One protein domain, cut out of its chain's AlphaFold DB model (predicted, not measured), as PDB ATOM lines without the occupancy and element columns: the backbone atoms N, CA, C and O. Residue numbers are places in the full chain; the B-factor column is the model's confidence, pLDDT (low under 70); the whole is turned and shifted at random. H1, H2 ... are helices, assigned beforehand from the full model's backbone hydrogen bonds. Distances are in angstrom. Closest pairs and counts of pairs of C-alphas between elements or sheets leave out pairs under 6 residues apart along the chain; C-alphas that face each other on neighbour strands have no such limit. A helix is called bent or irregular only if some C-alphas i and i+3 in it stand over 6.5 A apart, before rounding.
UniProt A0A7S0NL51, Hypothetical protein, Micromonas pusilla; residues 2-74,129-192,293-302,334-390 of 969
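This is residues 2 to 74, 129 to 192, 293 to 302 and 334 to 390 of the 969 residues of the protein "Hypothetical protein" of Micromonas pusilla (UniProt A0A7S0NL51). Helices stand in a double row along the longest axis: the pairs H2 with H3, H4 with H5 and H6 with H7 follow one another, and H8 to H11 make one end. H5 and H6 are nearest the middle, and the short H1 sits at the opposite end, touching H2 and H3. H4 to H10 form an up-and-down bundle, each helix running against the one before it in the chain. The printed part has 204 residues with eleven named helices, H1 to H11 in chain order, and no named strand; the class is all helix. It is compact, with a radius of gyration of the C-alphas of 16.6 A, and spans 50 by 39 by 29 A.

Find C-alpha 148 at (179.174, 183.643, 191.704); from there H6, residues 148 to 167, runs 28.4 A. It is irregular, with C-alphas 152 and 155 8.0 A apart and a kink of 70 degrees near residue 155. Before it look for H4, residues 55 to 71, 25.7 A, and H5, residues 131 to 142; after it comes H7, residues 171 to 188, 26.0 A. Toward the start are H1, residues 2 to 9, from (158.030, 193.060, 196.930), H2, residues 12 to 28, 25.5 A, and H3, residues 33 to 51, 26.2 A. Later come H8, residues 293 to 302, H9, residues 336 to 349, H10, residues 356 to 370, and H11, residues 374 to 387, ending at (197.689, 196.028, 184.769). H2 and H9 are only just irregular: C-alphas 13 and 16, and 344 and 347, are each 6.7 A apart.

Begin at H6, a hub with H4; each touches five helices. H6 and H7 form a hairpin, closest at the C-alphas of Leu 165 and Arg 174, 5.1 A. H4 touches H6 at a shallow tilt of 31 degrees, closest at C-alphas 56 and 149, 5.8 A. H5 touches H7, C-alphas 140 and 180 being closest at 4.1 A. H3 touches H5 at C-alphas 44 and 138, the closest, 5.1 A. H10 and H11 form a hairpin at 19 degrees, closest at C-alphas 368 and 377, 4.3 A. H8 touches H9, closest at C-alphas 295 and 349, 5.0 A. In H1, H3, H7, H8, H10 and H11 every O i to N i+4 pair is within hydrogen-bond range; H2 has 11 of 13, H4 10 of 13, H5 6 of 8, H6 12 of 16 and H9 8 of 10.

The C-alphas of Met 4 and Pro 390 are farthest apart, 50.8 A. Residues 75 to 128, 193 to 292 and 303 to 333 are not printed; the C-alpha gaps are 12.0, 13.2 and 10.7 A. Of the links printed whole, H9 to H10 is short, the others tight. Mean pLDDT of the printed part is 80.3; residues 29 to 35, 70 to 74 and 189 to 192 are among those under 70.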
ATOM      1  N   GLU A   2     156.976 194.089 197.071       69.00
ATOM      2  CA  GLU A   2     158.030 193.060 196.930       69.00
ATOM      3  C   GLU A   2     157.520 191.732 196.337       69.00
ATOM      4  O   GLU A   2     158.099 191.188 195.401       69.00
ATOM      5  N   THR A   3     156.380 191.238 196.825       75.88
ATOM      6  CA  THR A   3     155.727 190.020 196.315       75.88
ATOM      7  C   THR A   3     155.340 190.113 194.839       75.88
ATOM      8  O   THR A   3     155.436 189.112 194.129       75.88
ATOM      9  N   MET A   4     154.948 191.302 194.374       81.69
ATOM     10  CA  MET A   4     154.586 191.579 192.983       81.69
ATOM     11  C   MET A   4     155.822 191.535 192.081       81.69
ATOM     12  O   MET A   4     155.833 190.784 191.112       81.69
ATOM     13  N   TRP A   5     156.889 192.257 192.433       78.31
ATOM     14  CA  TRP A   5     158.126 192.279 191.644       78.31
ATOM     15  C   TRP A   5     158.832 190.923 191.608       78.31
ATOM     16  O   TRP A   5     159.288 190.508 190.545       78.31
ATOM     17  N   ARG A   6     158.812 190.166 192.713       71.50
ATOM     18  CA  ARG A   6     159.262 188.765 192.704       71.50
ATOM     19  C   ARG A   6     158.427 187.891 191.767       71.50
ATOM     20  O   ARG A   6     158.990 187.054 191.072       71.50
ATOM     21  N   HIS A   7     157.102 188.058 191.726       77.50
ATOM     22  CA  HIS A   7     156.248 187.300 190.800       77.50
ATOM     23  C   HIS A   7     156.489 187.679 189.338       77.50
ATOM     24  O   HIS A   7     156.501 186.795 188.486       77.50
ATOM     25  N   ILE A   8     156.731 188.960 189.051       76.38
ATOM     26  CA  ILE A   8     157.118 189.426 187.714       76.38
ATOM     27  C   ILE A   8     158.458 188.795 187.313       76.38
ATOM     28  O   ILE A   8     158.548 188.229 186.226       76.38
ATOM     29  N   GLY A   9     159.451 188.807 188.210       71.88
ATOM     30  CA  GLY A   9     160.785 188.241 187.982       71.88
ATOM     31  C   GLY A   9     160.844 186.712 187.886       71.88
ATOM     32  O   GLY A   9     161.768 186.185 187.277       71.88
ATOM     33  N   ARG A  10     159.848 185.976 188.414       75.50
ATOM     34  CA  ARG A  10     159.749 184.505 188.251       75.50
ATOM     35  C   ARG A  10     159.625 184.077 186.789       75.50
ATOM     36  O   ARG A  10     159.964 182.943 186.460       75.50
ATOM     37  N   SER A  11     159.112 184.953 185.925       79.00
ATOM     38  CA  SER A  11     159.129 184.738 184.482       79.00
ATOM     39  C   SER A  11     160.354 185.438 183.886       79.00
ATOM     40  O   SER A  11     160.362 186.670 183.814       79.00
ATOM     41  N   PRO A  12     161.358 184.698 183.382       68.69
ATOM     42  CA  PRO A  12     162.565 185.297 182.807       68.69
ATOM     43  C   PRO A  12     162.254 186.235 181.626       68.69
ATOM     44  O   PRO A  12     162.946 187.219 181.380       68.69
ATOM     45  N   ARG A  13     161.141 186.019 180.914       76.50
ATOM     46  CA  ARG A  13     160.713 186.890 179.802       76.50
ATOM     47  C   ARG A  13     160.349 188.315 180.235       76.50
ATOM     48  O   ARG A  13     160.380 189.216 179.405       76.50
ATOM     49  N   ASN A  14     160.030 188.520 181.512       82.81
ATOM     50  CA  ASN A  14     159.577 189.808 182.038       82.81
ATOM     51  C   ASN A  14     160.715 190.651 182.630       82.81
ATOM     52  O   ASN A  14     160.536 191.847 182.840       82.81
ATOM     53  N   VAL A  15     161.879 190.044 182.881       80.69
ATOM     54  CA  VAL A  15     163.027 190.702 183.521       80.69
ATOM     55  C   VAL A  15     163.603 191.793 182.619       80.69
ATOM     56  O   VAL A  15     163.759 192.929 183.057       80.69
ATOM     57  N   VAL A  16     163.848 191.488 181.338       82.56
ATOM     58  CA  VAL A  16     164.432 192.456 180.390       82.56
ATOM     59  C   VAL A  16     163.523 193.673 180.172       82.56
ATOM     60  O   VAL A  16     164.009 194.792 180.325       82.56
ATOM     61  N   PRO A  17     162.212 193.520 179.879       84.38
ATOM     62  CA  PRO A  17     161.320 194.673 179.743       84.38
ATOM     63  C   PRO A  17     161.202 195.504 181.026       84.38
ATOM     64  O   PRO A  17     161.125 196.726 180.946       84.38
ATOM     65  N   ALA A  18     161.217 194.865 182.202       83.31
ATOM     66  CA  ALA A  18     161.159 195.569 183.480       83.31
ATOM     67  C   ALA A  18     162.418 196.415 183.735       83.31
ATOM     68  O   ALA A  18     162.300 197.559 184.164       83.31
ATOM     69  N   LEU A  19     163.610 195.890 183.431       83.19
ATOM     70  CA  LEU A  19     164.859 196.649 183.543       83.19
ATOM     71  C   LEU A  19     164.920 197.793 182.525       83.19
ATOM     72  O   LEU A  19     165.253 198.912 182.897       83.19
ATOM     73  N   ARG A  20     164.499 197.558 181.276       82.38
ATOM     74  CA  ARG A  20     164.397 198.619 180.257       82.38
ATOM     75  C   ARG A  20     163.437 199.728 180.664       82.38
ATOM     76  O   ARG A  20     163.746 200.894 180.469       82.38
ATOM     77  N   PHE A  21     162.307 199.377 181.274       84.94
ATOM     78  CA  PHE A  21     161.382 200.363 181.825       84.94
ATOM     79  C   PHE A  21     162.048 201.221 182.910       84.94
ATOM     80  O   PHE A  21     161.876 202.435 182.896       84.94
ATOM     81  N   LEU A  22     162.837 200.616 183.808       82.44
ATOM     82  CA  LEU A  22     163.588 201.356 184.828       82.44
ATOM     83  C   LEU A  22     164.712 202.224 184.226       82.44
ATOM     84  O   LEU A  22     165.009 203.299 184.738       82.44
ATOM     85  N   GLU A  23     165.344 201.807 183.136       78.06
ATOM     86  CA  GLU A  23     166.315 202.657 182.439       78.06
ATOM     87  C   GLU A  23     165.617 203.867 181.804       78.06
ATOM     88  O   GLU A  23     165.979 205.005 182.086       78.06
ATOM     89  N   THR A  24     164.565 203.641 181.011       80.75
ATOM     90  CA  THR A  24     163.831 204.708 180.314       80.75
ATOM     91  C   THR A  24     163.186 205.692 181.289       80.75
ATOM     92  O   THR A  24     163.339 206.899 181.131       80.75
ATOM     93  N   LYS A  25     162.541 205.201 182.354       77.44
ATOM     94  CA  LYS A  25     161.917 206.070 183.361       77.44
ATOM     95  C   LYS A  25     162.921 206.878 184.172       77.44
ATOM     96  O   LYS A  25     162.627 208.015 184.519       77.44
ATOM     97  N   GLY A  26     164.098 206.313 184.437       71.19
ATOM     98  CA  GLY A  26     165.180 207.036 185.101       71.19
ATOM     99  C   GLY A  26     165.758 208.170 184.255       71.19
ATOM    100  O   GLY A  26     166.307 209.103 184.819       71.19
ATOM    101  N   LEU A  27     165.622 208.105 182.928       72.25
ATOM    102  CA  LEU A  27     166.094 209.146 182.009       72.25
ATOM    103  C   LEU A  27     165.022 210.205 181.690       72.25
ATOM    104  O   LEU A  27     165.376 211.339 181.383       72.25
ATOM    105  N   GLU A  28     163.732 209.851 181.741       70.25
ATOM    106  CA  GLU A  28     162.617 210.721 181.320       70.25
ATOM    107  C   GLU A  28     161.945 211.514 182.465       70.25
ATOM    108  O   GLU A  28     161.483 212.628 182.225       70.25
ATOM    109  N   ASP A  29     161.872 210.977 183.694       60.81
ATOM    110  CA  ASP A  29     160.942 211.475 184.735       60.81
ATOM    111  C   ASP A  29     161.603 212.257 185.899       60.81
ATOM    112  O   ASP A  29     160.921 212.665 186.840       60.81
ATOM    113  N   THR A  30     162.922 212.469 185.899       61.28
ATOM    114  CA  THR A  30     163.637 213.072 187.043       61.28
ATOM    115  C   THR A  30     164.051 214.513 186.766       61.28
ATOM    116  O   THR A  30     165.119 214.768 186.214       61.28
ATOM    117  N   SER A  31     163.216 215.463 187.188       56.69
ATOM    118  CA  SER A  31     163.450 216.902 187.012       56.69
ATOM    119  C   SER A  31     164.318 217.548 188.102       56.69
ATOM    120  O   SER A  31     164.630 218.721 187.986       56.69
ATOM    121  N   SER A  32     164.692 216.820 189.167       64.06
ATOM    122  CA  SER A  32     165.519 217.341 190.270       64.06
ATOM    123  C   SER A  32     166.418 216.268 190.903       64.06
ATOM    124  O   SER A  32     166.131 215.065 190.842       64.06
ATOM    125  N   ALA A  33     167.493 216.690 191.578       63.53
ATOM    126  CA  ALA A  33     168.432 215.785 192.254       63.53
ATOM    127  C   ALA A  33     167.777 214.940 193.370       63.53
ATOM    128  O   ALA A  33     168.130 213.775 193.584       63.53
ATOM    129  N   THR A  34     166.779 215.492 194.066       66.56
ATOM    130  CA  THR A  34     166.019 214.787 195.113       66.56
ATOM    131  C   THR A  34     165.070 213.738 194.529       66.56
ATOM    132  O   THR A  34     164.973 212.627 195.068       66.56
ATOM    133  N   ALA A  35     164.425 214.039 193.397       69.25
ATOM    134  CA  ALA A  35     163.613 213.078 192.652       69.25
ATOM    135  C   ALA A  35     164.472 211.918 192.129       69.25
ATOM    136  O   ALA A  35     164.106 210.755 192.301       69.25
ATOM    137  N   MET A  36     165.660 212.221 191.594       73.38
ATOM    138  CA  MET A  36     166.618 211.216 191.127       73.38
ATOM    139  C   MET A  36     167.109 210.295 192.251       73.38
ATOM    140  O   MET A  36     167.138 209.075 192.088       73.38
ATOM    141  N   SER A  37     167.442 210.842 193.423       72.75
ATOM    142  CA  SER A  37     167.849 210.037 194.583       72.75
ATOM    143  C   SER A  37     166.738 209.073 195.029       72.75
ATOM    144  O   SER A  37     166.965 207.873 195.222       72.75
ATOM    145  N   THR A  38     165.498 209.568 195.098       77.25
ATOM    146  CA  THR A  38     164.319 208.766 195.470       77.25
ATOM    147  C   THR A  38     164.014 207.684 194.429       77.25
ATOM    148  O   THR A  38     163.691 206.539 194.776       77.25
ATOM    149  N   TYR A  39     164.168 208.025 193.148       82.12
ATOM    150  CA  TYR A  39     164.058 207.093 192.038       82.12
ATOM    151  C   TYR A  39     165.093 205.973 192.149       82.12
ATOM    152  O   TYR A  39     164.722 204.800 192.180       82.12
ATOM    153  N   CYS A  40     166.374 206.318 192.309       78.75
ATOM    154  CA  CYS A  40     167.469 205.358 192.433       78.75
ATOM    155  C   CYS A  40     167.253 204.386 193.601       78.75
ATOM    156  O   CYS A  40     167.455 203.184 193.439       78.75
ATOM    157  N   LEU A  41     166.791 204.863 194.761       80.44
ATOM    158  CA  LEU A  41     166.469 203.999 195.907       80.44
ATOM    159  C   LEU A  41     165.349 203.000 195.588       80.44
ATOM    160  O   LEU A  41     165.427 201.823 195.951       80.44
ATOM    161  N   THR A  42     164.308 203.455 194.892       81.88
ATOM    162  CA  THR A  42     163.177 202.606 194.504       81.88
ATOM    163  C   THR A  42     163.594 201.597 193.435       81.88
ATOM    164  O   THR A  42     163.320 200.403 193.573       81.88
ATOM    165  N   ALA A  43     164.314 202.050 192.410       83.75
ATOM    166  CA  ALA A  43     164.798 201.233 191.309       83.75
ATOM    167  C   ALA A  43     165.786 200.157 191.787       83.75
ATOM    168  O   ALA A  43     165.655 199.006 191.377       83.75
ATOM    169  N   LYS A  44     166.689 200.475 192.729       84.12
ATOM    170  CA  LYS A  44     167.581 199.489 193.373       84.12
ATOM    171  C   LYS A  44     166.805 198.366 194.047       84.12
ATOM    172  O   LYS A  44     167.072 197.197 193.796       84.12
ATOM    173  N   ARG A  45     165.794 198.708 194.855       82.56
ATOM    174  CA  ARG A  45     164.951 197.713 195.540       82.56
ATOM    175  C   ARG A  45     164.203 196.829 194.545       82.56
ATOM    176  O   ARG A  45     164.143 195.617 194.730       82.56
ATOM    177  N   VAL A  46     163.648 197.419 193.485       83.38
ATOM    178  CA  VAL A  46     162.968 196.666 192.420       83.38
ATOM    179  C   VAL A  46     163.942 195.738 191.692       83.38
ATOM    180  O   VAL A  46     163.637 194.559 191.523       83.38
ATOM    181  N   CYS A  47     165.117 196.240 191.312       83.56
ATOM    182  CA  CYS A  47     166.161 195.472 190.639       83.56
ATOM    183  C   CYS A  47     166.623 194.282 191.488       83.56
ATOM    184  O   CYS A  47     166.694 193.162 190.992       83.56
ATOM    185  N   LEU A  48     166.813 194.485 192.790       83.94
ATOM    186  CA  LEU A  48     167.179 193.435 193.733       83.94
ATOM    187  C   LEU A  48     166.089 192.351 193.848       83.94
ATOM    188  O   LEU A  48     166.389 191.158 193.883       83.94
ATOM    189  N   TYR A  49     164.802 192.719 193.811       82.94
ATOM    190  CA  TYR A  49     163.718 191.729 193.757       82.94
ATOM    191  C   TYR A  49     163.676 190.929 192.451       82.94
ATOM    192  O   TYR A  49     163.281 189.761 192.483       82.94
ATOM    193  N   LEU A  50     164.075 191.532 191.327       82.56
ATOM    194  CA  LEU A  50     164.219 190.840 190.044       82.56
ATOM    195  C   LEU A  50     165.442 189.908 190.053       82.56
ATOM    196  O   LEU A  50     165.313 188.746 189.671       82.56
ATOM    197  N   ALA A  51     166.582 190.370 190.576       82.94
ATOM    198  CA  ALA A  51     167.814 189.591 190.682       82.94
ATOM    199  C   ALA A  51     167.641 188.350 191.576       82.94
ATOM    200  O   ALA A  51     168.044 187.258 191.194       82.94
ATOM    201  N   ARG A  52     166.907 188.460 192.691       83.25
ATOM    202  CA  ARG A  52     166.552 187.301 193.537       83.25
ATOM    203  C   ARG A  52     165.719 186.231 192.817       83.25
ATOM    204  O   ARG A  52     165.668 185.096 193.284       83.25
ATOM    205  N   ALA A  53     165.020 186.581 191.734       80.69
ATOM    206  CA  ALA A  53     164.206 185.647 190.956       80.69
ATOM    207  C   ALA A  53     164.941 185.102 189.717       80.69
ATOM    208  O   ALA A  53     164.777 183.931 189.383       80.69
ATOM    209  N   ALA A  54     165.748 185.934 189.055       79.94
ATOM    210  CA  ALA A  54     166.523 185.595 187.863       79.94
ATOM    211  C   ALA A  54     167.855 186.384 187.853       79.94
ATOM    212  O   ALA A  54     167.958 187.409 187.166       79.94
ATOM    213  N   PRO A  55     168.871 185.936 188.615       80.06
ATOM    214  CA  PRO A  55     170.080 186.724 188.861       80.06
ATOM    215  C   PRO A  55     170.924 186.897 187.602       80.06
ATOM    216  O   PRO A  55     171.165 188.028 187.191       80.06
ATOM    217  N   GLN A  56     171.266 185.795 186.925       83.25
ATOM    218  CA  GLN A  56     172.107 185.830 185.726       83.25
ATOM    219  C   GLN A  56     171.514 186.722 184.632       83.25
ATOM    220  O   GLN A  56     172.192 187.587 184.100       83.25
ATOM    221  N   GLN A  57     170.216 186.587 184.349       83.06
ATOM    222  CA  GLN A  57     169.565 187.386 183.312       83.06
ATOM    223  C   GLN A  57     169.492 188.876 183.674       83.06
ATOM    224  O   GLN A  57     169.593 189.722 182.787       83.06
ATOM    225  N   SER A  58     169.309 189.206 184.956       83.81
ATOM    226  CA  SER A  58     169.307 190.599 185.416       83.81
ATOM    227  C   SER A  58     170.703 191.216 185.286       83.81
ATOM    228  O   SER A  58     170.838 192.323 184.767       83.81
ATOM    229  N   ILE A  59     171.739 190.474 185.690       86.44
ATOM    230  CA  ILE A  59     173.144 190.888 185.586       86.44
ATOM    231  C   ILE A  59     173.556 191.022 184.116       86.44
ATOM    232  O   ILE A  59     174.063 192.071 183.737       86.44
ATOM    233  N   ASP A  60     173.270 190.030 183.266       85.94
ATOM    234  CA  ASP A  60     173.620 190.038 181.839       85.94
ATOM    235  C   ASP A  60     173.068 191.278 181.117       85.94
ATOM    236  O   ASP A  60     173.765 191.889 180.309       85.94
ATOM    237  N   GLN A  61     171.823 191.678 181.405       85.12
ATOM    238  CA  GLN A  61     171.215 192.859 180.778       85.12
ATOM    239  C   GLN A  61     171.845 194.169 181.247       85.12
ATOM    240  O   GLN A  61     172.092 195.053 180.424       85.12
ATOM    241  N   LEU A  62     172.127 194.297 182.545       84.62
ATOM    242  CA  LEU A  62     172.757 195.497 183.096       84.62
ATOM    243  C   LEU A  62     174.217 195.611 182.641       84.62
ATOM    244  O   LEU A  62     174.655 196.686 182.239       84.62
ATOM    245  N   VAL A  63     174.956 194.500 182.606       85.19
ATOM    246  CA  VAL A  63     176.315 194.448 182.043       85.19
ATOM    247  C   VAL A  63     176.288 194.771 180.551       85.19
ATOM    248  O   VAL A  63     177.145 195.512 180.075       85.19
ATOM    249  N   TYR A  64     175.292 194.280 179.808       84.12
ATOM    250  CA  TYR A  64     175.120 194.638 178.403       84.12
ATOM    251  C   TYR A  64     174.923 196.150 178.231       84.12
ATOM    252  O   TYR A  64     175.623 196.754 177.419       84.12
ATOM    253  N   ALA A  65     174.055 196.782 179.031       81.19
ATOM    254  CA  ALA A  65     173.884 198.236 179.026       81.19
ATOM    255  C   ALA A  65     175.201 198.972 179.336       81.19
ATOM    256  O   ALA A  65     175.561 199.910 178.629       81.19
ATOM    257  N   ILE A  66     175.979 198.490 180.309       83.50
ATOM    258  CA  ILE A  66     177.299 199.042 180.653       83.50
ATOM    259  C   ILE A  66     178.312 198.873 179.512       83.50
ATOM    260  O   ILE A  66     179.083 199.786 179.230       83.50
ATOM    261  N   SER A  67     178.309 197.731 178.822       80.25
ATOM    262  CA  SER A  67     179.237 197.452 177.717       80.25
ATOM    263  C   SER A  67     179.039 198.389 176.518       80.25
ATOM    264  O   SER A  67     179.981 198.651 175.768       80.25
ATOM    265  N   LEU A  68     177.834 198.951 176.369       76.88
ATOM    266  CA  LEU A  68     177.525 199.950 175.347       76.88
ATOM    267  C   LEU A  68     178.159 201.316 175.644       76.88
ATOM    268  O   LEU A  68     178.270 202.122 174.724       76.88
ATOM    269  N   ARG A  69     178.668 201.556 176.863       72.50
ATOM    270  CA  ARG A  69     179.390 202.790 177.225       72.50
ATOM    271  C   ARG A  69     180.596 203.050 176.328       72.50
ATOM    272  O   ARG A  69     180.893 204.198 176.020       72.50
ATOM    273  N   GLY A  70     181.261 201.993 175.851       58.19
ATOM    274  CA  GLY A  70     182.348 202.107 174.874       58.19
ATOM    275  C   GLY A  70     181.943 202.807 173.569       58.19
ATOM    276  O   GLY A  70     182.809 203.322 172.868       58.19
ATOM    277  N   LEU A  71     180.644 202.845 173.256       57.38
ATOM    278  CA  LEU A  71     180.066 203.402 172.032       57.38
ATOM    279  C   LEU A  71     179.401 204.778 172.239       57.38
ATOM    280  O   LEU A  71     178.960 205.376 171.257       57.38
ATOM    281  N   GLU A  72     179.311 205.287 173.473       60.75
ATOM    282  CA  GLU A  72     178.686 206.584 173.769       60.75
ATOM    283  C   GLU A  72     179.661 207.746 173.502       60.75
ATOM    284  O   GLU A  72     180.748 207.819 174.078       60.75
ATOM    285  N   VAL A  73     179.278 208.661 172.601       48.66
ATOM    286  CA  VAL A  73     180.054 209.860 172.238       48.66
ATOM    287  C   VAL A  73     179.929 210.893 173.353       48.66
ATOM    288  O   VAL A  73     178.977 211.661 173.344       48.66
ATOM    289  N   ASP A  74     180.905 210.904 174.264       46.22
ATOM    290  CA  ASP A  74     181.045 211.824 175.402       46.22
ATOM    291  C   ASP A  74     179.822 211.942 176.344       46.22
ATOM    292  O   ASP A  74     178.657 212.009 175.964       46.22
ATOM    293  N   LEU A 129     172.621 211.788 183.995       70.62
ATOM    294  CA  LEU A 129     172.889 210.352 184.084       70.62
ATOM    295  C   LEU A 129     172.647 209.662 182.737       70.62
ATOM    296  O   LEU A 129     171.633 209.899 182.086       70.62
ATOM    297  N   THR A 130     173.558 208.777 182.333       76.50
ATOM    298  CA  THR A 130     173.372 207.927 181.148       76.50
ATOM    299  C   THR A 130     172.796 206.557 181.524       76.50
ATOM    300  O   THR A 130     172.781 206.162 182.695       76.50
ATOM    301  N   ALA A 131     172.318 205.793 180.536       77.25
ATOM    302  CA  ALA A 131     171.837 204.427 180.771       77.25
ATOM    303  C   ALA A 131     172.914 203.518 181.419       77.25
ATOM    304  O   ALA A 131     172.585 202.817 182.381       77.25
ATOM    305  N   PRO A 132     174.199 203.559 180.999       80.81
ATOM    306  CA  PRO A 132     175.287 202.887 181.713       80.81
ATOM    307  C   PRO A 132     175.457 203.322 183.173       80.81
ATOM    308  O   PRO A 132     175.738 202.478 184.025       80.81
ATOM    309  N   ASP A 133     175.287 204.610 183.485       82.19
ATOM    310  CA  ASP A 133     175.420 205.108 184.859       82.19
ATOM    311  C   ASP A 133     174.303 204.563 185.755       82.19
ATOM    312  O   ASP A 133     174.578 204.062 186.847       82.19
ATOM    313  N   LEU A 134     173.058 204.558 185.269       82.69
ATOM    314  CA  LEU A 134     171.935 203.924 185.966       82.69
ATOM    315  C   LEU A 134     172.177 202.423 186.175       82.69
ATOM    316  O   LEU A 134     171.941 201.913 187.271       82.69
ATOM    317  N   ALA A 135     172.706 201.716 185.175       85.19
ATOM    318  CA  ALA A 135     173.022 200.297 185.306       85.19
ATOM    319  C   ALA A 135     174.084 200.022 186.391       85.19
ATOM    320  O   ALA A 135     173.914 199.095 187.184       85.19
ATOM    321  N   ILE A 136     175.130 200.856 186.504       86.19
ATOM    322  CA  ILE A 136     176.128 200.766 187.589       86.19
ATOM    323  C   ILE A 136     175.475 200.988 188.957       86.19
ATOM    324  O   ILE A 136     175.742 200.241 189.903       86.19
ATOM    325  N   ILE A 137     174.602 201.994 189.065       84.75
ATOM    326  CA  ILE A 137     173.883 202.317 190.304       84.75
ATOM    327  C   ILE A 137     173.030 201.129 190.765       84.75
ATOM    328  O   ILE A 137     173.001 200.825 191.959       84.75
ATOM    329  N   LEU A 138     172.347 200.453 189.838       85.94
ATOM    330  CA  LEU A 138     171.531 199.277 190.138       85.94
ATOM    331  C   LEU A 138     172.388 198.062 190.521       85.94
ATOM    332  O   LEU A 138     172.077 197.387 191.502       85.94
ATOM    333  N   LEU A 139     173.488 197.808 189.803       86.69
ATOM    334  CA  LEU A 139     174.377 196.675 190.081       86.69
ATOM    335  C   LEU A 139     175.097 196.776 191.425       86.69
ATOM    336  O   LEU A 139     175.377 195.738 192.023       86.69
ATOM    337  N   ALA A 140     175.375 197.988 191.915       84.62
ATOM    338  CA  ALA A 140     176.058 198.186 193.192       84.62
ATOM    339  C   ALA A 140     175.355 197.459 194.353       84.62
ATOM    340  O   ALA A 140     176.031 196.873 195.194       84.62
ATOM    341  N   GLU A 141     174.019 197.444 194.367       82.19
ATOM    342  CA  GLU A 141     173.235 196.754 195.401       82.19
ATOM    343  C   GLU A 141     173.125 195.244 195.130       82.19
ATOM    344  O   GLU A 141     173.211 194.434 196.048       82.19
ATOM    345  N   VAL A 142     172.982 194.849 193.860       83.12
ATOM    346  CA  VAL A 142     172.871 193.433 193.461       83.12
ATOM    347  C   VAL A 142     174.152 192.660 193.798       83.12
ATOM    348  O   VAL A 142     174.078 191.517 194.245       83.12
ATOM    349  N   ALA A 143     175.317 193.299 193.658       82.62
ATOM    350  CA  ALA A 143     176.620 192.727 193.998       82.62
ATOM    351  C   ALA A 143     176.817 192.435 195.496       82.62
ATOM    352  O   ALA A 143     177.759 191.736 195.848       82.62
ATOM    353  N   ALA A 144     175.965 192.962 196.386       78.12
ATOM    354  CA  ALA A 144     176.017 192.632 197.811       78.12
ATOM    355  C   ALA A 144     175.341 191.288 198.145       78.12
ATOM    356  O   ALA A 144     175.642 190.699 199.181       78.12
ATOM    357  N   GLU A 145     174.407 190.822 197.304       78.06
ATOM    358  CA  GLU A 145     173.626 189.596 197.548       78.06
ATOM    359  C   GLU A 145     174.037 188.415 196.661       78.06
ATOM    360  O   GLU A 145     173.752 187.264 197.000       78.06
ATOM    361  N   HIS A 146     174.679 188.688 195.525       76.75
ATOM    362  CA  HIS A 146     175.037 187.689 194.525       76.75
ATOM    363  C   HIS A 146     176.549 187.691 194.291       76.75
ATOM    364  O   HIS A 146     177.111 188.721 193.931       76.75
ATOM    365  N   ASP A 147     177.186 186.528 194.461       71.50
ATOM    366  CA  ASP A 147     178.649 186.393 194.380       71.50
ATOM    367  C   ASP A 147     179.084 185.747 193.045       71.50
ATOM    368  O   ASP A 147     179.712 186.375 192.197       71.50
ATOM    369  N   GLU A 148     178.716 184.479 192.832       70.75
ATOM    370  CA  GLU A 148     179.174 183.643 191.704       70.75
ATOM    371  C   GLU A 148     178.675 184.128 190.334       70.75
ATOM    372  O   GLU A 148     179.371 183.986 189.328       70.75
ATOM    373  N   ASP A 149     177.490 184.741 190.298       80.12
ATOM    374  CA  ASP A 149     176.808 185.151 189.062       80.12
ATOM    375  C   ASP A 149     177.545 186.304 188.332       80.12
ATOM    376  O   ASP A 149     177.323 186.556 187.145       80.12
ATOM    377  N   PHE A 150     178.470 186.990 189.019       81.06
ATOM    378  CA  PHE A 150     179.275 188.082 188.461       81.06
ATOM    379  C   PHE A 150     180.585 187.639 187.810       81.06
ATOM    380  O   PHE A 150     181.146 188.413 187.030       81.06
ATOM    381  N   ARG A 151     181.072 186.417 188.078       81.00
ATOM    382  CA  ARG A 151     182.406 185.953 187.643       81.00
ATOM    383  C   ARG A 151     182.640 186.097 186.141       81.00
ATOM    384  O   ARG A 151     183.680 186.588 185.717       81.00
ATOM    385  N   VAL A 152     181.633 185.749 185.342       81.94
ATOM    386  CA  VAL A 152     181.687 185.805 183.869       81.94
ATOM    387  C   VAL A 152     181.855 187.239 183.342       81.94
ATOM    388  O   VAL A 152     182.393 187.443 182.257       81.94
ATOM    389  N   HIS A 153     181.433 188.240 184.119       85.69
ATOM    390  CA  HIS A 153     181.387 189.647 183.712       85.69
ATOM    391  C   HIS A 153     182.453 190.519 184.373       85.69
ATOM    392  O   HIS A 153     182.493 191.726 184.123       85.69
ATOM    393  N   LEU A 154     183.325 189.935 185.199       87.56
ATOM    394  CA  LEU A 154     184.319 190.674 185.976       87.56
ATOM    395  C   LEU A 154     185.205 191.599 185.134       87.56
ATOM    396  O   LEU A 154     185.285 192.776 185.487       87.56
ATOM    397  N   PRO A 155     185.814 191.165 184.012       87.94
ATOM    398  CA  PRO A 155     186.655 192.053 183.207       87.94
ATOM    399  C   PRO A 155     185.912 193.306 182.725       87.94
ATOM    400  O   PRO A 155     186.437 194.416 182.805       87.94
ATOM    401  N   VAL A 156     184.663 193.142 182.275       87.38
ATOM    402  CA  VAL A 156     183.823 194.236 181.762       87.38
ATOM    403  C   VAL A 156     183.409 195.175 182.891       87.38
ATOM    404  O   VAL A 156     183.494 196.393 182.742       87.38
ATOM    405  N   LEU A 157     182.994 194.625 184.034       88.12
ATOM    406  CA  LEU A 157     182.536 195.402 185.185       88.12
ATOM    407  C   LEU A 157     183.664 196.181 185.853       88.12
ATOM    408  O   LEU A 157     183.485 197.361 186.150       88.12
ATOM    409  N   LEU A 158     184.824 195.551 186.053       89.94
ATOM    410  CA  LEU A 158     186.000 196.218 186.606       89.94
ATOM    411  C   LEU A 158     186.443 197.355 185.685       89.94
ATOM    412  O   LEU A 158     186.635 198.479 186.151       89.94
ATOM    413  N   HIS A 159     186.528 197.103 184.374       90.25
ATOM    414  CA  HIS A 159     186.913 198.137 183.417       90.25
ATOM    415  C   HIS A 159     185.923 199.296 183.385       90.25
ATOM    416  O   HIS A 159     186.322 200.453 183.504       90.25
ATOM    417  N   ALA A 160     184.629 198.997 183.284       87.12
ATOM    418  CA  ALA A 160     183.599 200.017 183.222       87.12
ATOM    419  C   ALA A 160     183.517 200.838 184.513       87.12
ATOM    420  O   ALA A 160     183.477 202.065 184.442       87.12
ATOM    421  N   ALA A 161     183.540 200.204 185.688       87.81
ATOM    422  CA  ALA A 161     183.502 200.906 186.969       87.81
ATOM    423  C   ALA A 161     184.725 201.817 187.145       87.81
ATOM    424  O   ALA A 161     184.575 202.969 187.545       87.81
ATOM    425  N   VAL A 162     185.924 201.348 186.781       88.38
ATOM    426  CA  VAL A 162     187.159 202.144 186.853       88.38
ATOM    427  C   VAL A 162     187.156 203.293 185.840       88.38
ATOM    428  O   VAL A 162     187.491 204.423 186.199       88.38
ATOM    429  N   ALA A 163     186.729 203.050 184.599       85.06
ATOM    430  CA  ALA A 163     186.604 204.093 183.581       85.06
ATOM    431  C   ALA A 163     185.589 205.174 183.996       85.06
ATOM    432  O   ALA A 163     185.831 206.364 183.800       85.06
ATOM    433  N   THR A 164     184.488 204.765 184.630       83.56
ATOM    434  CA  THR A 164     183.456 205.665 185.165       83.56
ATOM    435  C   THR A 164     183.974 206.463 186.356       83.56
ATOM    436  O   THR A 164     183.766 207.669 186.428       83.56
ATOM    437  N   LEU A 165     184.705 205.816 187.264       83.69
ATOM    438  CA  LEU A 165     185.322 206.464 188.417       83.69
ATOM    439  C   LEU A 165     186.326 207.550 187.997       83.69
ATOM    440  O   LEU A 165     186.431 208.581 188.660       83.69
ATOM    441  N   ALA A 166     187.036 207.311 186.893       80.56
ATOM    442  CA  ALA A 166     188.023 208.218 186.322       80.56
ATOM    443  C   ALA A 166     187.416 209.375 185.512       80.56
ATOM    444  O   ALA A 166     188.004 210.454 185.477       80.56
ATOM    445  N   GLY A 167     186.297 209.139 184.821       74.38
ATOM    446  CA  GLY A 167     185.761 210.067 183.819       74.38
ATOM    447  C   GLY A 167     184.428 210.731 184.161       74.38
ATOM    448  O   GLY A 167     184.104 211.744 183.549       74.38
ATOM    449  N   SER A 168     183.641 210.189 185.097       75.88
ATOM    450  CA  SER A 168     182.315 210.732 185.404       75.88
ATOM    451  C   SER A 168     182.426 212.019 186.236       75.88
ATOM    452  O   SER A 168     183.056 211.997 187.303       75.88
ATOM    453  N   PRO A 169     181.804 213.134 185.800       67.69
ATOM    454  CA  PRO A 169     181.745 214.359 186.598       67.69
ATOM    455  C   PRO A 169     180.824 214.197 187.818       67.69
ATOM    456  O   PRO A 169     180.954 214.924 188.801       67.69
ATOM    457  N   GLU A 170     179.934 213.207 187.779       74.94
ATOM    458  CA  GLU A 170     178.845 213.031 188.724       74.94
ATOM    459  C   GLU A 170     179.324 212.314 190.007       74.94
ATOM    460  O   GLU A 170     179.695 211.131 189.973       74.94
ATOM    461  N   PRO A 171     179.352 212.988 191.176       73.25
ATOM    462  CA  PRO A 171     179.872 212.398 192.412       73.25
ATOM    463  C   PRO A 171     179.042 211.203 192.899       73.25
ATOM    464  O   PRO A 171     179.594 210.276 193.500       73.25
ATOM    465  N   THR A 172     177.738 211.187 192.606       77.62
ATOM    466  CA  THR A 172     176.827 210.095 192.989       77.62
ATOM    467  C   THR A 172     177.165 208.791 192.258       77.62
ATOM    468  O   THR A 172     177.281 207.736 192.887       77.62
ATOM    469  N   VAL A 173     177.447 208.857 190.951       79.44
ATOM    470  CA  VAL A 173     177.891 207.702 190.152       79.44
ATOM    471  C   VAL A 173     179.241 207.193 190.649       79.44
ATOM    472  O   VAL A 173     179.421 205.986 190.820       79.44
ATOM    473  N   ARG A 174     180.182 208.097 190.959       82.94
ATOM    474  CA  ARG A 174     181.495 207.725 191.518       82.94
ATOM    475  C   ARG A 174     181.368 207.007 192.865       82.94
ATOM    476  O   ARG A 174     182.088 206.035 193.103       82.94
ATOM    477  N   ALA A 175     180.443 207.430 193.727       82.44
ATOM    478  CA  ALA A 175     180.155 206.746 194.988       82.44
ATOM    479  C   ALA A 175     179.611 205.325 194.758       82.44
ATOM    480  O   ALA A 175     180.076 204.376 195.389       82.44
ATOM    481  N   HIS A 176     178.696 205.146 193.802       84.06
ATOM    482  CA  HIS A 176     178.169 203.822 193.460       84.06
ATOM    483  C   HIS A 176     179.184 202.918 192.748       84.06
ATOM    484  O   HIS A 176     179.177 201.714 192.993       84.06
ATOM    485  N   CYS A 177     180.129 203.471 191.981       86.44
ATOM    486  CA  CYS A 177     181.277 202.716 191.464       86.44
ATOM    487  C   CYS A 177     182.153 202.171 192.603       86.44
ATOM    488  O   CYS A 177     182.522 200.998 192.585       86.44
ATOM    489  N   ARG A 178     182.456 202.996 193.620       88.25
ATOM    490  CA  ARG A 178     183.206 202.554 194.813       88.25
ATOM    491  C   ARG A 178     182.464 201.443 195.550       88.25
ATOM    492  O   ARG A 178     183.086 200.447 195.908       88.25
ATOM    493  N   GLN A 179     181.151 201.599 195.731       87.31
ATOM    494  CA  GLN A 179     180.306 200.599 196.383       87.31
ATOM    495  C   GLN A 179     180.299 199.271 195.618       87.31
ATOM    496  O   GLN A 179     180.487 198.220 196.221       87.31
ATOM    497  N   LEU A 180     180.130 199.314 194.292       87.19
ATOM    498  CA  LEU A 180     180.155 198.126 193.442       87.19
ATOM    499  C   LEU A 180     181.498 197.390 193.553       87.19
ATOM    500  O   LEU A 180     181.516 196.184 193.777       87.19
ATOM    501  N   LEU A 181     182.623 198.110 193.463       88.06
ATOM    502  CA  LEU A 181     183.960 197.518 193.598       88.06
ATOM    503  C   LEU A 181     184.196 196.922 194.995       88.06
ATOM    504  O   LEU A 181     184.763 195.835 195.114       88.06
ATOM    505  N   ALA A 182     183.745 197.597 196.055       85.62
ATOM    506  CA  ALA A 182     183.840 197.085 197.421       85.62
ATOM    507  C   ALA A 182     183.019 195.797 197.607       85.62
ATOM    508  O   ALA A 182     183.516 194.830 198.181       85.62
ATOM    509  N   ASN A 183     181.801 195.755 197.063       85.88
ATOM    510  CA  ASN A 183     180.927 194.587 197.154       85.88
ATOM    511  C   ASN A 183     181.486 193.395 196.365       85.88
ATOM    512  O   ASN A 183     181.604 192.307 196.920       85.88
ATOM    513  N   LEU A 184     181.932 193.611 195.120       84.50
ATOM    514  CA  LEU A 184     182.545 192.561 194.296       84.50
ATOM    515  C   LEU A 184     183.807 191.980 194.948       84.50
ATOM    516  O   LEU A 184     184.002 190.766 194.968       84.50
ATOM    517  N   THR A 185     184.659 192.836 195.516       81.88
ATOM    518  CA  THR A 185     185.886 192.377 196.179       81.88
ATOM    519  C   THR A 185     185.601 191.651 197.486       81.88
ATOM    520  O   THR A 185     186.230 190.631 197.746       81.88
ATOM    521  N   HIS A 186     184.619 192.091 198.276       78.31
ATOM    522  CA  HIS A 186     184.187 191.367 199.471       78.31
ATOM    523  C   HIS A 186     183.591 189.988 199.132       78.31
ATOM    524  O   HIS A 186     183.925 188.998 199.783       78.31
ATOM    525  N   ALA A 187     182.744 189.916 198.103       73.25
ATOM    526  CA  ALA A 187     182.102 188.683 197.652       73.25
ATOM    527  C   ALA A 187     183.114 187.628 197.164       73.25
ATOM    528  O   ALA A 187     182.971 186.437 197.452       73.25
ATOM    529  N   LEU A 188     184.158 188.063 196.448       73.56
ATOM    530  CA  LEU A 188     185.041 187.167 195.694       73.56
ATOM    531  C   LEU A 188     186.416 186.937 196.340       73.56
ATOM    532  O   LEU A 188     187.017 185.888 196.121       73.56
ATOM    533  N   ALA A 189     186.909 187.842 197.194       65.19
ATOM    534  CA  ALA A 189     188.213 187.676 197.850       65.19
ATOM    535  C   ALA A 189     188.240 186.565 198.921       65.19
ATOM    536  O   ALA A 189     189.314 186.126 199.334       65.19
ATOM    537  N   ALA A 190     187.076 186.106 199.393       55.16
ATOM    538  CA  ALA A 190     186.964 185.180 200.521       55.16
ATOM    539  C   ALA A 190     186.759 183.700 200.135       55.16
ATOM    540  O   ALA A 190     186.670 182.860 201.033       55.16
ATOM    541  N   ARG A 191     186.634 183.347 198.843       57.56
ATOM    542  CA  ARG A 191     186.167 182.007 198.436       57.56
ATOM    543  C   ARG A 191     187.005 181.359 197.323       57.56
ATOM    544  O   ARG A 191     186.983 181.842 196.193       57.56
ATOM    545  N   PRO A 192     187.656 180.208 197.588       54.59
ATOM    546  CA  PRO A 192     188.261 179.383 196.544       54.59
ATOM    547  C   PRO A 192     187.194 178.867 195.568       54.59
ATOM    548  O   PRO A 192     186.096 178.503 195.998       54.59
ATOM    549  N   ARG A 293     194.722 188.956 201.161       77.81
ATOM    550  CA  ARG A 293     194.157 189.667 202.326       77.81
ATOM    551  C   ARG A 293     194.783 191.049 202.537       77.81
ATOM    552  O   ARG A 293     194.073 192.007 202.841       77.81
ATOM    553  N   ALA A 294     196.097 191.177 202.346       80.56
ATOM    554  CA  ALA A 294     196.783 192.465 202.436       80.56
ATOM    555  C   ALA A 294     196.356 193.434 201.317       80.56
ATOM    556  O   ALA A 294     196.193 194.633 201.567       80.56
ATOM    557  N   ALA A 295     196.144 192.927 200.097       82.81
ATOM    558  CA  ALA A 295     195.622 193.710 198.981       82.81
ATOM    559  C   ALA A 295     194.192 194.200 199.253       82.81
ATOM    560  O   ALA A 295     193.926 195.386 199.070       82.81
ATOM    561  N   VAL A 296     193.312 193.341 199.787       83.19
ATOM    562  CA  VAL A 296     191.941 193.708 200.194       83.19
ATOM    563  C   VAL A 296     191.947 194.828 201.235       83.19
ATOM    564  O   VAL A 296     191.228 195.810 201.070       83.19
ATOM    565  N   ALA A 297     192.785 194.748 202.272       81.19
ATOM    566  CA  ALA A 297     192.855 195.789 203.301       81.19
ATOM    567  C   ALA A 297     193.293 197.154 202.731       81.19
ATOM    568  O   ALA A 297     192.727 198.198 203.063       81.19
ATOM    569  N   ARG A 298     194.279 197.156 201.823       82.94
ATOM    570  CA  ARG A 298     194.729 198.375 201.127       82.94
ATOM    571  C   ARG A 298     193.660 198.919 200.185       82.94
ATOM    572  O   ARG A 298     193.458 200.130 200.130       82.94
ATOM    573  N   LEU A 299     192.972 198.032 199.473       85.44
ATOM    574  CA  LEU A 299     191.872 198.374 198.583       85.44
ATOM    575  C   LEU A 299     190.716 199.012 199.359       85.44
ATOM    576  O   LEU A 299     190.210 200.048 198.942       85.44
ATOM    577  N   GLN A 300     190.351 198.450 200.513       82.50
ATOM    578  CA  GLN A 300     189.332 199.008 201.402       82.50
ATOM    579  C   GLN A 300     189.716 200.407 201.882       82.50
ATOM    580  O   GLN A 300     188.902 201.317 201.784       82.50
ATOM    581  N   ALA A 301     190.962 200.625 202.316       82.25
ATOM    582  CA  ALA A 301     191.429 201.955 202.713       82.25
ATOM    583  C   ALA A 301     191.363 202.972 201.556       82.25
ATOM    584  O   ALA A 301     190.969 204.125 201.743       82.25
ATOM    585  N   LEU A 302     191.707 202.539 200.342       82.62
ATOM    586  CA  LEU A 302     191.700 203.372 199.142       82.62
ATOM    587  C   LEU A 302     190.265 203.705 198.692       82.62
ATOM    588  O   LEU A 302     189.970 204.862 198.388       82.62
ATOM    589  N   TRP A 334     189.281 211.624 191.237       76.31
ATOM    590  CA  TRP A 334     190.241 210.525 191.329       76.31
ATOM    591  C   TRP A 334     191.481 210.859 190.508       76.31
ATOM    592  O   TRP A 334     191.384 211.105 189.308       76.31
ATOM    593  N   THR A 335     192.649 210.869 191.152       82.31
ATOM    594  CA  THR A 335     193.901 211.119 190.432       82.31
ATOM    595  C   THR A 335     194.302 209.884 189.616       82.31
ATOM    596  O   THR A 335     193.975 208.754 190.009       82.31
ATOM    597  N   PRO A 336     195.027 210.052 188.494       79.69
ATOM    598  CA  PRO A 336     195.528 208.932 187.696       79.69
ATOM    599  C   PRO A 336     196.336 207.916 188.515       79.69
ATOM    600  O   PRO A 336     196.241 206.714 188.277       79.69
ATOM    601  N   GLU A 337     197.081 208.376 189.521       83.88
ATOM    602  CA  GLU A 337     197.885 207.528 190.405       83.88
ATOM    603  C   GLU A 337     197.002 206.675 191.317       83.88
ATOM    604  O   GLU A 337     197.285 205.495 191.520       83.88
ATOM    605  N   ALA A 338     195.911 207.240 191.843       85.12
ATOM    606  CA  ALA A 338     194.951 206.497 192.655       85.12
ATOM    607  C   ALA A 338     194.239 205.413 191.828       85.12
ATOM    608  O   ALA A 338     194.019 204.308 192.322       85.12
ATOM    609  N   ILE A 339     193.934 205.703 190.559       87.06
ATOM    610  CA  ILE A 339     193.366 204.728 189.619       87.06
ATOM    611  C   ILE A 339     194.379 203.623 189.305       87.06
ATOM    612  O   ILE A 339     194.027 202.448 189.340       87.06
ATOM    613  N   ALA A 340     195.645 203.963 189.057       85.94
ATOM    614  CA  ALA A 340     196.687 202.966 188.816       85.94
ATOM    615  C   ALA A 340     196.904 202.051 190.036       85.94
ATOM    616  O   ALA A 340     197.036 200.836 189.885       85.94
ATOM    617  N   GLN A 341     196.872 202.608 191.253       87.00
ATOM    618  CA  GLN A 341     196.913 201.826 192.493       87.00
ATOM    619  C   GLN A 341     195.699 200.899 192.622       87.00
ATOM    620  O   GLN A 341     195.862 199.729 192.956       87.00
ATOM    621  N   LEU A 342     194.497 201.396 192.316       89.88
ATOM    622  CA  LEU A 342     193.262 200.611 192.321       89.88
ATOM    623  C   LEU A 342     193.344 199.422 191.346       89.88
ATOM    624  O   LEU A 342     193.099 198.285 191.740       89.88
ATOM    625  N   VAL A 343     193.747 199.675 190.098       89.25
ATOM    626  CA  VAL A 343     193.891 198.655 189.043       89.25
ATOM    627  C   VAL A 343     194.971 197.627 189.388       89.25
ATOM    628  O   VAL A 343     194.804 196.448 189.097       89.25
ATOM    629  N   GLY A 344     196.055 198.040 190.050       86.12
ATOM    630  CA  GLY A 344     197.091 197.119 190.517       86.12
ATOM    631  C   GLY A 344     196.635 196.214 191.668       86.12
ATOM    632  O   GLY A 344     197.028 195.050 191.715       86.12
ATOM    633  N   LEU A 345     195.804 196.730 192.583       86.44
ATOM    634  CA  LEU A 345     195.343 196.010 193.777       86.44
ATOM    635  C   LEU A 345     194.153 195.077 193.516       86.44
ATOM    636  O   LEU A 345     194.029 194.076 194.210       86.44
ATOM    637  N   LEU A 346     193.282 195.387 192.553       88.50
ATOM    638  CA  LEU A 346     192.058 194.618 192.291       88.50
ATOM    639  C   LEU A 346     192.323 193.150 191.886       88.50
ATOM    640  O   LEU A 346     191.754 192.268 192.530       88.50
ATOM    641  N   PRO A 347     193.206 192.838 190.914       86.50
ATOM    642  CA  PRO A 347     193.536 191.451 190.581       86.50
ATOM    643  C   PRO A 347     194.243 190.736 191.736       86.50
ATOM    644  O   PRO A 347     193.974 189.570 191.998       86.50
ATOM    645  N   ASP A 348     195.103 191.454 192.466       82.00
ATOM    646  CA  ASP A 348     195.812 190.928 193.634       82.00
ATOM    647  C   ASP A 348     194.861 190.685 194.826       82.00
ATOM    648  O   ASP A 348     195.178 189.877 195.687       82.00
ATOM    649  N   ALA A 349     193.702 191.347 194.899       81.88
ATOM    650  CA  ALA A 349     192.660 191.090 195.898       81.88
ATOM    651  C   ALA A 349     191.766 189.896 195.515       81.88
ATOM    652  O   ALA A 349     191.194 189.245 196.387       81.88
ATOM    653  N   MET A 350     191.668 189.590 194.221       81.50
ATOM    654  CA  MET A 350     190.846 188.521 193.648       81.50
ATOM    655  C   MET A 350     191.717 187.351 193.168       81.50
ATOM    656  O   MET A 350     191.534 186.837 192.068       81.50
ATOM    657  N   VAL A 351     192.671 186.927 194.009       70.69
ATOM    658  CA  VAL A 351     193.710 185.920 193.688       70.69
ATOM    659  C   VAL A 351     193.130 184.599 193.168       70.69
ATOM    660  O   VAL A 351     193.774 183.903 192.388       70.69
ATOM    661  N   PHE A 352     191.905 184.255 193.570       69.44
ATOM    662  CA  PHE A 352     191.235 183.021 193.164       69.44
ATOM    663  C   PHE A 352     190.630 183.064 191.750       69.44
ATOM    664  O   PHE A 352     190.115 182.042 191.311       69.44
ATOM    665  N   GLU A 353     190.690 184.189 191.027       77.31
ATOM    666  CA  GLU A 353     190.219 184.294 189.639       77.31
ATOM    667  C   GLU A 353     191.390 184.137 188.645       77.31
ATOM    668  O   GLU A 353     192.159 185.082 188.424       77.31
ATOM    669  N   PRO A 354     191.567 182.955 188.023       74.62
ATOM    670  CA  PRO A 354     192.696 182.687 187.145       74.62
ATOM    671  C   PRO A 354     192.606 183.531 185.875       74.62
ATOM    672  O   PRO A 354     191.583 183.564 185.194       74.62
ATOM    673  N   GLY A 355     193.708 184.191 185.525       80.12
ATOM    674  CA  GLY A 355     193.803 184.956 184.283       80.12
ATOM    675  C   GLY A 355     193.014 186.272 184.273       80.12
ATOM    676  O   GLY A 355     192.833 186.861 183.206       80.12
ATOM    677  N   LEU A 356     192.510 186.744 185.425       86.31
ATOM    678  CA  LEU A 356     191.707 187.972 185.501       86.31
ATOM    679  C   LEU A 356     192.468 189.191 184.963       86.31
ATOM    680  O   LEU A 356     191.882 190.053 184.312       86.31
ATOM    681  N   ARG A 357     193.780 189.257 185.212       88.25
ATOM    682  CA  ARG A 357     194.636 190.359 184.760       88.25
ATOM    683  C   ARG A 357     194.734 190.396 183.229       88.25
ATOM    684  O   ARG A 357     194.597 191.467 182.645       88.25
ATOM    685  N   GLU A 358     194.917 189.246 182.586       88.56
ATOM    686  CA  GLU A 358     194.981 189.099 181.129       88.56
ATOM    687  C   GLU A 358     193.617 189.372 180.478       88.56
ATOM    688  O   GLU A 358     193.526 190.160 179.538       88.56
ATOM    689  N   GLN A 359     192.539 188.801 181.024       90.25
ATOM    690  CA  GLN A 359     191.179 189.020 180.517       90.25
ATOM    691  C   GLN A 359     190.745 190.486 180.645       90.25
ATOM    692  O   GLN A 359     190.088 191.029 179.754       90.25
ATOM    693  N   TRP A 360     191.126 191.154 181.739       91.62
ATOM    694  CA  TRP A 360     190.864 192.578 181.916       91.62
ATOM    695  C   TRP A 360     191.710 193.432 180.965       91.62
ATOM    696  O   TRP A 360     191.190 194.381 180.381       91.62
ATOM    697  N   ALA A 361     192.969 193.073 180.711       89.38
ATOM    698  CA  ALA A 361     193.780 193.758 179.705       89.38
ATOM    699  C   ALA A 361     193.177 193.639 178.293       89.38
ATOM    700  O   ALA A 361     193.121 194.633 177.562       89.38
ATOM    701  N   ASP A 362     192.653 192.465 177.928       88.56
ATOM    702  CA  ASP A 362     191.938 192.259 176.665       88.56
ATOM    703  C   ASP A 362     190.693 193.142 176.547       88.56
ATOM    704  O   ASP A 362     190.436 193.733 175.492       88.56
ATOM    705  N   GLU A 363     189.927 193.266 177.630       89.31
ATOM    706  CA  GLU A 363     188.743 194.118 177.651       89.31
ATOM    707  C   GLU A 363     189.120 195.606 177.597       89.31
ATOM    708  O   GLU A 363     188.561 196.350 176.789       89.31
ATOM    709  N   ALA A 364     190.146 196.035 178.336       90.00
ATOM    710  CA  ALA A 364     190.668 197.398 178.274       90.00
ATOM    711  C   ALA A 364     191.141 197.764 176.859       90.00
ATOM    712  O   ALA A 364     190.845 198.854 176.364       90.00
ATOM    713  N   ARG A 365     191.803 196.830 176.162       88.56
ATOM    714  CA  ARG A 365     192.191 196.988 174.755       88.56
ATOM    715  C   ARG A 365     190.969 197.116 173.844       88.56
ATOM    716  O   ARG A 365     190.946 197.991 172.979       88.56
ATOM    717  N   ARG A 366     189.931 196.290 174.025       87.50
ATOM    718  CA  ARG A 366     188.684 196.398 173.240       87.50
ATOM    719  C   ARG A 366     188.014 197.752 173.427       87.50
ATOM    720  O   ARG A 366     187.573 198.332 172.437       87.50
ATOM    721  N   TRP A 367     187.956 198.254 174.658       86.50
ATOM    722  CA  TRP A 367     187.390 199.568 174.958       86.50
ATOM    723  C   TRP A 367     188.227 200.685 174.357       86.50
ATOM    724  O   TRP A 367     187.668 201.567 173.722       86.50
ATOM    725  N   LEU A 368     189.553 200.610 174.451       87.38
ATOM    726  CA  LEU A 368     190.457 201.572 173.823       87.38
ATOM    727  C   LEU A 368     190.239 201.681 172.307       87.38
ATOM    728  O   LEU A 368     190.204 202.783 171.769       87.38
ATOM    729  N   LEU A 369     190.068 200.546 171.623       84.12
ATOM    730  CA  LEU A 369     189.898 200.495 170.166       84.12
ATOM    731  C   LEU A 369     188.478 200.840 169.694       84.12
ATOM    732  O   LEU A 369     188.292 201.183 168.527       84.12
ATOM    733  N   ARG A 370     187.472 200.690 170.561       82.62
ATOM    734  CA  ARG A 370     186.063 200.988 170.252       82.62
ATOM    735  C   ARG A 370     185.584 202.318 170.819       82.62
ATOM    736  O   ARG A 370     184.475 202.712 170.475       82.62
ATOM    737  N   ALA A 371     186.387 202.962 171.664       80.25
ATOM    738  CA  ALA A 371     186.020 204.173 172.376       80.25
ATOM    739  C   ALA A 371     185.494 205.234 171.412       80.25
ATOM    740  O   ALA A 371     186.152 205.602 170.442       80.25
ATOM    741  N   ALA A 372     184.316 205.758 171.721       71.19
ATOM    742  CA  ALA A 372     183.729 206.875 170.996       71.19
ATOM    743  C   ALA A 372     184.373 208.234 171.353       71.19
ATOM    744  O   ALA A 372     184.133 209.220 170.656       71.19
ATOM    745  N   SER A 373     185.218 208.293 172.394       76.94
ATOM    746  CA  SER A 373     185.945 209.500 172.807       76.94
ATOM    747  C   SER A 373     187.414 209.244 173.173       76.94
ATOM    748  O   SER A 373     187.794 208.177 173.665       76.94
ATOM    749  N   TYR A 374     188.259 210.263 172.971       82.06
ATOM    750  CA  TYR A 374     189.685 210.217 173.328       82.06
ATOM    751  C   TYR A 374     189.913 210.093 174.840       82.06
ATOM    752  O   TYR A 374     190.883 209.469 175.264       82.06
ATOM    753  N   SER A 375     189.021 210.654 175.658       80.88
ATOM    754  CA  SER A 375     189.093 210.588 177.121       80.88
ATOM    755  C   SER A 375     188.886 209.159 177.628       80.88
ATOM    756  O   SER A 375     189.680 208.683 178.442       80.88
ATOM    757  N   LEU A 376     187.893 208.441 177.091       82.69
ATOM    758  CA  LEU A 376     187.634 207.036 177.415       82.69
ATOM    759  C   LEU A 376     188.743 206.110 176.894       82.69
ATOM    760  O   LEU A 376     189.146 205.158 177.569       82.69
ATOM    761  N   ALA A 377     189.277 206.400 175.707       86.69
ATOM    762  CA  ALA A 377     190.445 205.695 175.191       86.69
ATOM    763  C   ALA A 377     191.669 205.911 176.099       86.69
ATOM    764  O   ALA A 377     192.387 204.961 176.409       86.69
ATOM    765  N   ALA A 378     191.879 207.138 176.586       86.19
ATOM    766  CA  ALA A 378     192.998 207.491 177.453       86.19
ATOM    767  C   ALA A 378     192.890 206.855 178.844       86.19
ATOM    768  O   ALA A 378     193.900 206.412 179.393       86.19
ATOM    769  N   THR A 379     191.694 206.780 179.436       85.94
ATOM    770  CA  THR A 379     191.496 206.029 180.686       85.94
ATOM    771  C   THR A 379     191.754 204.545 180.467       85.94
ATOM    772  O   THR A 379     192.486 203.944 181.249       85.94
ATOM    773  N   SER A 380     191.267 203.978 179.361       89.94
ATOM    774  CA  SER A 380     191.499 202.569 179.026       89.94
ATOM    775  C   SER A 380     192.982 202.253 178.802       89.94
ATOM    776  O   SER A 380     193.465 201.223 179.267       89.94
ATOM    777  N   ALA A 381     193.731 203.171 178.182       89.56
ATOM    778  CA  ALA A 381     195.179 203.065 178.016       89.56
ATOM    779  C   ALA A 381     195.899 203.045 179.375       89.56
ATOM    780  O   ALA A 381     196.745 202.190 179.621       89.56
ATOM    781  N   ARG A 382     195.524 203.940 180.300       88.31
ATOM    782  CA  ARG A 382     196.100 203.979 181.657       88.31
ATOM    783  C   ARG A 382     195.798 202.715 182.461       88.31
ATOM    784  O   ARG A 382     196.680 202.238 183.168       88.31
ATOM    785  N   VAL A 383     194.584 202.169 182.343       90.06
ATOM    786  CA  VAL A 383     194.223 200.880 182.963       90.06
ATOM    787  C   VAL A 383     195.118 199.773 182.411       90.06
ATOM    788  O   VAL A 383     195.711 199.031 183.187       90.06
ATOM    789  N   LEU A 384     195.285 199.708 181.087       90.25
ATOM    790  CA  LEU A 384     196.135 198.711 180.440       90.25
ATOM    791  C   LEU A 384     197.595 198.779 180.924       90.25
ATOM    792  O   LEU A 384     198.171 197.746 181.257       90.25
ATOM    793  N   ALA A 385     198.170 199.983 181.027       87.00
ATOM    794  CA  ALA A 385     199.503 200.186 181.606       87.00
ATOM    795  C   ALA A 385     199.582 199.709 183.068       87.00
ATOM    796  O   ALA A 385     200.469 198.934 183.427       87.00
ATOM    797  N   ALA A 386     198.611 200.097 183.900       88.56
ATOM    798  CA  ALA A 386     198.587 199.749 185.320       88.56
ATOM    799  C   ALA A 386     198.432 198.238 185.586       88.56
ATOM    800  O   ALA A 386     198.919 197.749 186.609       88.56
ATOM    801  N   LEU A 387     197.803 197.488 184.673       88.19
ATOM    802  CA  LEU A 387     197.689 196.028 184.769       88.19
ATOM    803  C   LEU A 387     199.034 195.308 184.597       88.19
ATOM    804  O   LEU A 387     199.156 194.176 185.060       88.19
ATOM    805  N   ARG A 388     200.044 195.949 183.985       85.31
ATOM    806  CA  ARG A 388     201.403 195.400 183.790       85.31
ATOM    807  C   ARG A 388     201.435 194.039 183.082       85.31
ATOM    808  O   ARG A 388     202.266 193.182 183.389       85.31
ATOM    809  N   VAL A 389     200.521 193.835 182.135       86.25
ATOM    810  CA  VAL A 389     200.500 192.644 181.275       86.25
ATOM    811  C   VAL A 389     201.618 192.762 180.230       86.25
ATOM    812  O   VAL A 389     201.817 193.851 179.681       86.25
ATOM    813  N   PRO A 390     202.387 191.687 179.965       84.00
ATOM    814  CA  PRO A 390     203.399 191.701 178.915       84.00
ATOM    815  C   PRO A 390     202.769 191.990 177.549       84.00
ATOM    816  O   PRO A 390     201.657 191.560 177.258       84.00
TER     817      PRO A 390